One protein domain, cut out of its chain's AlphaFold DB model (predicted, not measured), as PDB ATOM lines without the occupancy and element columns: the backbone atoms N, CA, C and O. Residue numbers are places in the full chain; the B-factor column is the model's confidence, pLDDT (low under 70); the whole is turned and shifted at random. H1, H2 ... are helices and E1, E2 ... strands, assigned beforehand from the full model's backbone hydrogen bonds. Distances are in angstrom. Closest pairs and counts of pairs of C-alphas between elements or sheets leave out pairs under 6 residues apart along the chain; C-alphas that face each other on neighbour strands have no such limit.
ATOM      1  N   VAL A   6     105.500 119.065 111.519       97.00
ATOM      2  CA  VAL A   6     104.796 120.263 111.945       97.00
ATOM      3  C   VAL A   6     104.648 121.208 110.764       97.00
ATOM      4  O   VAL A   6     105.465 121.237 109.848       97.00
ATOM      5  N   TYR A   7     103.581 121.986 110.809       98.12
ATOM      6  CA  TYR A   7     103.108 122.836 109.733       98.12
ATOM      7  C   TYR A   7     103.093 124.265 110.259       98.12
ATOM      8  O   TYR A   7     102.366 124.580 111.208       98.12
ATOM      9  N   LEU A   8     103.941 125.113 109.695       98.25
ATOM     10  CA  LEU A   8     104.092 126.508 110.081       98.25
ATOM     11  C   LEU A   8     103.204 127.344 109.171       98.25
ATOM     12  O   LEU A   8     103.379 127.312 107.959       98.25
ATOM     13  N   ALA A   9     102.251 128.073 109.746       98.50
ATOM     14  CA  ALA A   9     101.407 128.992 108.993       98.50
ATOM     15  C   ALA A   9     102.041 130.381 108.994       98.50
ATOM     16  O   ALA A   9     102.246 130.960 110.063       98.50
ATOM     17  N   TRP A  10     102.285 130.918 107.810       98.06
ATOM     18  CA  TRP A  10     102.924 132.210 107.611       98.06
ATOM     19  C   TRP A  10     102.010 133.173 106.856       98.06
ATOM     20  O   TRP A  10     101.052 132.759 106.198       98.06
ATOM     21  N   HIS A  11     102.313 134.459 106.980       97.06
ATOM     22  CA  HIS A  11     101.706 135.531 106.208       97.06
ATOM     23  C   HIS A  11     102.751 136.592 105.885       97.06
ATOM     24  O   HIS A  11     103.578 136.900 106.747       97.06
ATOM     25  N   ILE A  12     102.683 137.151 104.682       94.94
ATOM     26  CA  ILE A  12     103.474 138.301 104.261       94.94
ATOM     27  C   ILE A  12     102.531 139.451 103.926       94.94
ATOM     28  O   ILE A  12     101.555 139.270 103.199       94.94
ATOM     29  N   ARG A  13     102.818 140.624 104.491       92.69
ATOM     30  CA  ARG A  13     102.230 141.890 104.056       92.69
ATOM     31  C   ARG A  13     103.299 142.653 103.302       92.69
ATOM     32  O   ARG A  13     104.301 143.044 103.908       92.69
ATOM     33  N   HIS A  14     103.061 142.909 102.028       90.62
ATOM     34  CA  HIS A  14     104.053 143.596 101.219       90.62
ATOM     35  C   HIS A  14     104.131 145.080 101.561       90.62
ATOM     36  O   HIS A  14     103.148 145.703 101.985       90.62
ATOM     37  N   ALA A  15     105.307 145.663 101.379       87.38
ATOM     38  CA  ALA A  15     105.454 147.103 101.382       87.38
ATOM     39  C   ALA A  15     104.769 147.706 100.143       87.38
ATOM     40  O   ALA A  15     104.911 147.229  99.017       87.38
ATOM     41  N   GLU A  16     104.013 148.787 100.341       85.62
ATOM     42  CA  GLU A  16     103.469 149.549  99.219       85.62
ATOM     43  C   GLU A  16     104.583 150.365  98.555       85.62
ATOM     44  O   GLU A  16     105.314 151.116  99.213       85.62
ATOM     45  N   ASP A  29     106.028 131.592  88.234       92.62
ATOM     46  CA  ASP A  29     105.839 130.192  88.627       92.62
ATOM     47  C   ASP A  29     104.736 130.033  89.694       92.62
ATOM     48  O   ASP A  29     104.243 128.924  89.938       92.62
ATOM     49  N   GLY A  30     104.262 131.152  90.252       87.00
ATOM     50  CA  GLY A  30     103.219 131.212  91.269       87.00
ATOM     51  C   GLY A  30     103.753 131.124  92.697       87.00
ATOM     52  O   GLY A  30     102.960 130.904  93.617       87.00
ATOM     53  N   ASP A  31     105.060 131.295  92.887       88.56
ATOM     54  CA  ASP A  31     105.686 131.365  94.201       88.56
ATOM     55  C   ASP A  31     105.531 132.774  94.787       88.56
ATOM     56  O   ASP A  31     105.506 133.772  94.066       88.56
ATOM     57  N   LEU A  32     105.380 132.856  96.113       89.81
ATOM     58  CA  LEU A  32     105.304 134.138  96.814       89.81
ATOM     59  C   LEU A  32     106.640 134.871  96.696       89.81
ATOM     60  O   LEU A  32     107.689 134.298  96.989       89.81
ATOM     61  N   ILE A  33     106.572 136.144  96.323       89.38
ATOM     62  CA  ILE A  33     107.727 137.042  96.313       89.38
ATOM     63  C   ILE A  33     107.835 137.692  97.693       89.38
ATOM     64  O   ILE A  33     106.817 138.066  98.266       89.38
ATOM     65  N   ASP A  34     109.041 137.845  98.228       90.88
ATOM     66  CA  ASP A  34     109.308 138.693  99.386       90.88
ATOM     67  C   ASP A  34     110.385 139.739  99.075       90.88
ATOM     68  O   ASP A  34     111.286 139.514  98.265       90.88
ATOM     69  N   ASP A  35     110.259 140.907  99.704       87.81
ATOM     70  CA  ASP A  35     111.278 141.961  99.725       87.81
ATOM     71  C   ASP A  35     111.729 142.252 101.167       87.81
ATOM     72  O   ASP A  35     111.027 141.945 102.134       87.81
ATOM     73  N   ASP A  36     112.891 142.881 101.330       86.56
ATOM     74  CA  ASP A  36     113.465 143.220 102.637       86.56
ATOM     75  C   ASP A  36     112.563 144.187 103.436       86.56
ATOM     76  O   ASP A  36     112.603 144.220 104.672       86.56
ATOM     77  N   GLU A  37     111.739 144.984 102.750       90.12
ATOM     78  CA  GLU A  37     110.753 145.881 103.356       90.12
ATOM     79  C   GLU A  37     109.423 145.201 103.734       90.12
ATOM     80  O   GLU A  37     108.590 145.827 104.410       90.12
ATOM     81  N   ASP A  38     109.211 143.946 103.337       92.12
ATOM     82  CA  ASP A  38     107.971 143.225 103.604       92.12
ATOM     83  C   ASP A  38     107.862 142.786 105.070       92.12
ATOM     84  O   ASP A  38     108.836 142.489 105.768       92.12
ATOM     85  N   ASP A  39     106.626 142.731 105.573       93.31
ATOM     86  CA  ASP A  39     106.362 142.290 106.937       93.31
ATOM     87  C   ASP A  39     105.904 140.826 106.969       93.31
ATOM     88  O   ASP A  39     104.734 140.516 106.728       93.31
ATOM     89  N   ILE A  40     106.828 139.924 107.316       94.69
ATOM     90  CA  ILE A  40     106.578 138.482 107.409       94.69
ATOM     91  C   ILE A  40     106.255 138.070 108.852       94.69
ATOM     92  O   ILE A  40     106.996 138.352 109.799       94.69
ATOM     93  N   LYS A  41     105.151 137.335 109.034       95.44
ATOM     94  CA  LYS A  41     104.667 136.863 110.339       95.44
ATOM     95  C   LYS A  41     104.460 135.352 110.374       95.44
ATOM     96  O   LYS A  41     103.666 134.804 109.612       95.44
ATOM     97  N   LEU A  42     105.070 134.692 111.365       97.75
ATOM     98  CA  LEU A  42     104.683 133.338 111.778       97.75
ATOM     99  C   LEU A  42     103.404 133.414 112.613       97.75
ATOM    100  O   LEU A  42     103.398 133.945 113.725       97.75
ATOM    101  N   LEU A  43     102.319 132.848 112.101       97.94
ATOM    102  CA  LEU A  43     101.017 132.852 112.766       97.94
ATOM    103  C   LEU A  43     100.852 131.706 113.761       97.94
ATOM    104  O   LEU A  43     100.024 131.797 114.673       97.94
ATOM    105  N   GLY A  44     101.601 130.621 113.568       98.25
ATOM    106  CA  GLY A  44     101.628 129.487 114.480       98.25
ATOM    107  C   GLY A  44     102.282 128.241 113.892       98.25
ATOM    108  O   GLY A  44     102.483 128.129 112.685       98.25
ATOM    109  N   VAL A  45     102.570 127.293 114.783       98.31
ATOM    110  CA  VAL A  45     103.138 125.974 114.480       98.31
ATOM    111  C   VAL A  45     102.113 124.914 114.867       98.31
ATOM    112  O   VAL A  45     101.600 124.923 115.990       98.31
ATOM    113  N   TYR A  46     101.797 124.008 113.947       98.06
ATOM    114  CA  TYR A  46     100.702 123.054 114.100       98.06
ATOM    115  C   TYR A  46     101.163 121.626 113.858       98.06
ATOM    116  O   TYR A  46     101.992 121.372 113.002       98.06
ATOM    117  N   THR A  47     100.591 120.670 114.583       96.00
ATOM    118  CA  THR A  47     100.910 119.241 114.424       96.00
ATOM    119  C   THR A  47     100.190 118.580 113.247       96.00
ATOM    120  O   THR A  47     100.406 117.402 112.996       96.00
ATOM    121  N   THR A  48      99.259 119.281 112.592       96.31
ATOM    122  CA  THR A  48      98.591 118.809 111.371       96.31
ATOM    123  C   THR A  48      98.364 119.976 110.421       96.31
ATOM    124  O   THR A  48      98.189 121.119 110.867       96.31
ATOM    125  N   GLU A  49      98.328 119.682 109.126       97.38
ATOM    126  CA  GLU A  49      98.121 120.682 108.085       97.38
ATOM    127  C   GLU A  49      96.746 121.352 108.217       97.38
ATOM    128  O   GLU A  49      96.632 122.573 108.131       97.38
ATOM    129  N   GLU A  50      95.696 120.599 108.559       98.31
ATOM    130  CA  GLU A  50      94.332 121.133 108.674       98.31
ATOM    131  C   GLU A  50      94.224 122.188 109.782       98.31
ATOM    132  O   GLU A  50      93.430 123.130 109.698       98.31
ATOM    133  N   ARG A  51      95.030 122.062 110.844       98.31
ATOM    134  CA  ARG A  51      95.081 123.060 111.919       98.31
ATOM    135  C   ARG A  51      95.765 124.344 111.455       98.31
ATOM    136  O   ARG A  51      95.283 125.421 111.811       98.31
ATOM    137  N   ALA A  52      96.816 124.237 110.642       98.56
ATOM    138  CA  ALA A  52      97.456 125.385 110.005       98.56
ATOM    139  C   ALA A  52      96.500 126.075 109.016       98.56
ATOM    140  O   ALA A  52      96.276 127.282 109.114       98.56
ATOM    141  N   GLN A  53      95.813 125.306 108.169       98.56
ATOM    142  CA  GLN A  53      94.779 125.820 107.263       98.56
ATOM    143  C   GLN A  53      93.641 126.511 108.036       98.56
ATOM    144  O   GLN A  53      93.198 127.600 107.670       98.56
ATOM    145  N   SER A  54      93.198 125.939 109.162       98.44
ATOM    146  CA  SER A  54      92.187 126.559 110.029       98.44
ATOM    147  C   SER A  54      92.662 127.881 110.645       98.44
ATOM    148  O   SER A  54      91.859 128.808 110.801       98.44
ATOM    149  N   ARG A  55      93.954 128.003 110.987       98.00
ATOM    150  CA  ARG A  55      94.544 129.273 111.435       98.00
ATOM    151  C   ARG A  55      94.518 130.316 110.325       98.00
ATOM    152  O   ARG A  55      94.064 131.427 110.605       98.00
ATOM    153  N   ILE A  56      94.949 129.963 109.112       98.38
ATOM    154  CA  ILE A  56      94.935 130.855 107.939       98.38
ATOM    155  C   ILE A  56      93.509 131.327 107.657       98.38
ATOM    156  O   ILE A  56      93.249 132.524 107.574       98.38
ATOM    157  N   ALA A  57      92.540 130.408 107.633       97.75
ATOM    158  CA  ALA A  57      91.140 130.749 107.406       97.75
ATOM    159  C   ALA A  57      90.583 131.740 108.443       97.75
ATOM    160  O   ALA A  57      89.643 132.469 108.137       97.75
ATOM    161  N   LYS A  58      91.110 131.769 109.676       97.44
ATOM    162  CA  LYS A  58      90.773 132.788 110.685       97.44
ATOM    163  C   LYS A  58      91.527 134.096 110.451       97.44
ATOM    164  O   LYS A  58      90.893 135.144 110.511       97.44
ATOM    165  N   ALA A  59      92.818 134.004 110.128       97.25
ATOM    166  CA  ALA A  59      93.706 135.138 109.882       97.25
ATOM    167  C   ALA A  59      93.191 136.057 108.771       97.25
ATOM    168  O   ALA A  59      93.170 137.261 108.964       97.25
ATOM    169  N   LYS A  60      92.653 135.496 107.678       96.75
ATOM    170  CA  LYS A  60      92.078 136.267 106.556       96.75
ATOM    171  C   LYS A  60      90.953 137.247 106.945       96.75
ATOM    172  O   LYS A  60      90.488 138.005 106.105       96.75
ATOM    173  N   ARG A  61      90.433 137.183 108.178       95.56
ATOM    174  CA  ARG A  61      89.390 138.085 108.705       95.56
ATOM    175  C   ARG A  61      89.881 138.970 109.854       95.56
ATOM    176  O   ARG A  61      89.073 139.660 110.471       95.56
ATOM    177  N   GLU A  62      91.156 138.881 110.214       95.12
ATOM    178  CA  GLU A  62      91.766 139.699 111.259       95.12
ATOM    179  C   GLU A  62      92.212 141.041 110.647       95.12
ATOM    180  O   GLU A  62      92.755 141.043 109.542       95.12
ATOM    181  N   PRO A  63      92.001 142.183 111.332       92.69
ATOM    182  CA  PRO A  63      92.417 143.483 110.815       92.69
ATOM    183  C   PRO A  63      93.912 143.525 110.489       92.69
ATOM    184  O   PRO A  63      94.738 143.179 111.336       92.69
ATOM    185  N   GLY A  64      94.243 143.984 109.284       88.94
ATOM    186  CA  GLY A  64      95.618 144.099 108.791       88.94
ATOM    187  C   GLY A  64      96.100 142.875 108.011       88.94
ATOM    188  O   GLY A  64      97.029 143.007 107.228       88.94
ATOM    189  N   PHE A  65      95.450 141.721 108.173       92.44
ATOM    190  CA  PHE A  65      95.669 140.516 107.359       92.44
ATOM    191  C   PHE A  65      94.640 140.375 106.232       92.44
ATOM    192  O   PHE A  65      94.819 139.598 105.298       92.44
ATOM    193  N   ASP A  66      93.541 141.116 106.323       89.25
ATOM    194  CA  ASP A  66      92.502 141.212 105.304       89.25
ATOM    195  C   ASP A  66      92.909 142.068 104.094       89.25
ATOM    196  O   ASP A  66      92.249 141.992 103.059       89.25
ATOM    197  N   ALA A  67      93.991 142.845 104.213       88.56
ATOM    198  CA  ALA A  67      94.582 143.606 103.114       88.56
ATOM    199  C   ALA A  67      95.238 142.700 102.056       88.56
ATOM    200  O   ALA A  67      95.109 142.972 100.868       88.56
ATOM    201  N   ASP A  68      95.846 141.592 102.491       89.00
ATOM    202  CA  ASP A  68      96.605 140.658 101.650       89.00
ATOM    203  C   ASP A  68      96.080 139.214 101.818       89.00
ATOM    204  O   ASP A  68      96.787 138.312 102.278       89.00
ATOM    205  N   PRO A  69      94.803 138.940 101.482       90.62
ATOM    206  CA  PRO A  69      94.131 137.696 101.858       90.62
ATOM    207  C   PRO A  69      94.715 136.444 101.192       90.62
ATOM    208  O   PRO A  69      94.415 135.335 101.641       90.62
ATOM    209  N   ASP A  70      95.516 136.593 100.140       91.75
ATOM    210  CA  ASP A  70      96.109 135.485  99.387       91.75
ATOM    211  C   ASP A  70      97.586 135.240  99.727       91.75
ATOM    212  O   ASP A  70      98.118 134.183  99.401       91.75
ATOM    213  N   CYS A  71      98.211 136.128 100.502       95.56
ATOM    214  CA  CYS A  71      99.630 136.073 100.852       95.56
ATOM    215  C   CYS A  71      99.902 135.205 102.091       95.56
ATOM    216  O   CYS A  71     100.531 135.634 103.060       95.56
ATOM    217  N   PHE A  72      99.365 133.984 102.105       96.88
ATOM    218  CA  PHE A  72      99.553 133.010 103.183       96.88
ATOM    219  C   PHE A  72     100.122 131.713 102.630       96.88
ATOM    220  O   PHE A  72      99.661 131.224 101.602       96.88
ATOM    221  N   TRP A  73     101.027 131.086 103.379       96.88
ATOM    222  CA  TRP A  73     101.539 129.765 103.030       96.88
ATOM    223  C   TRP A  73     101.738 128.885 104.259       96.88
ATOM    224  O   TRP A  73     101.731 129.345 105.407       96.88
ATOM    225  N   ILE A  74     101.873 127.584 103.999       98.00
ATOM    226  CA  ILE A  74     102.199 126.584 105.008       98.00
ATOM    227  C   ILE A  74     103.545 125.975 104.651       98.00
ATOM    228  O   ILE A  74     103.705 125.392 103.583       98.00
ATOM    229  N   GLU A  75     104.496 126.068 105.570       96.44
ATOM    230  CA  GLU A  75     105.776 125.384 105.448       96.44
ATOM    231  C   GLU A  75     105.774 124.112 106.303       96.44
ATOM    232  O   GLU A  75     105.371 124.138 107.469       96.44
ATOM    233  N   THR A  76     106.249 122.994 105.751       96.88
ATOM    234  CA  THR A  76     106.360 121.723 106.484       96.88
ATOM    235  C   THR A  76     107.761 121.555 107.069       96.88
ATOM    236  O   THR A  76     108.770 121.788 106.404       96.88
ATOM    237  N   HIS A  77     107.837 121.127 108.326       95.06
ATOM    238  CA  HIS A  77     109.077 120.905 109.067       95.06
ATOM    239  C   HIS A  77     109.033 119.602 109.849       95.06
ATOM    240  O   HIS A  77     107.969 119.154 110.260       95.06
ATOM    241  N   THR A  78     110.201 119.031 110.127       94.88
ATOM    242  CA  THR A  78     110.328 117.946 111.102       94.88
ATOM    243  C   THR A  78     110.594 118.532 112.489       94.88
ATOM    244  O   THR A  78     111.559 119.261 112.694       94.88
ATOM    245  N   LEU A  79     109.729 118.211 113.444       94.19
ATOM    246  CA  LEU A  79     109.885 118.490 114.863       94.19
ATOM    247  C   LEU A  79     111.118 117.776 115.419       94.19
ATOM    248  O   LEU A  79     111.369 116.613 115.091       94.19
TER     249      LEU A  79
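Overview. This is residues 6 to 16 and 29 to 79 of the 106 residues of an uncharacterized protein of Nocardioides sp. CF167 (UniProt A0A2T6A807). A strongly twisted sheet of three antiparallel strands, in the order E2, E1, E3, forms a wall with one helix, H1, packed along one face, making two layers. After H1, the unnamed stretch of residues 60 to 71 leads back to the sheet at E3. The printed part has 62 residues with three named strands and one named helix, in chain order E1, E2, H1, E3, and its class is mixed, helices and strands. It is compact, with a radius of gyration of the C-alphas of 11.7 A and spans of 34 by 24 by 20 A.

Arrangement. The inner strand E1, residues 6 to 13, is antiparallel to the edge strand E2, residues 39 to 46, at 159 degrees; N 9 and O 44 are within hydrogen-bond range at 2.9 A. On the other side of E1 is the edge strand E3, residues 72 to 78, antiparallel to it at 150 degrees, with N 8 and O 75 2.8 A apart. H1, residues 49 to 59, is on the sheet at a height of 7.9 A, over E1 and only just over E2, where 3 of its C-alphas fall. It runs along the strands, at 24 degrees to E1 on the local plane. The closest C-alphas of H1 and E1 are those of Ala 52 and Ala 9, 5.4 A apart. In H1 every O i to N i+4 pair is within hydrogen-bond range. E2, H1 and E3 form a split strand-helix-strand unit, two strands running the same way with E1 between them, and its crossover is right-handed.

Along the chain. E1 begins at C-alpha 6 (104.796, 120.263, 111.945) and is 23.2 A long. E2 measures 21.3 A, H1 15.2 A and E3 20.1 A, ending at C-alpha 78 (110.328, 117.946, 111.102).

Size, cuts and confidence. The two C-alphas farthest apart, those of Glu 16 and Leu 79, are 35.4 A apart. Residues 17 to 28 are not printed, and C-alphas 16 and 29 are 22.2 A apart across this cut. The link from E2 to H1 is tight, and that from H1 to E3 is long. No printed residue is under 70 in pLDDT.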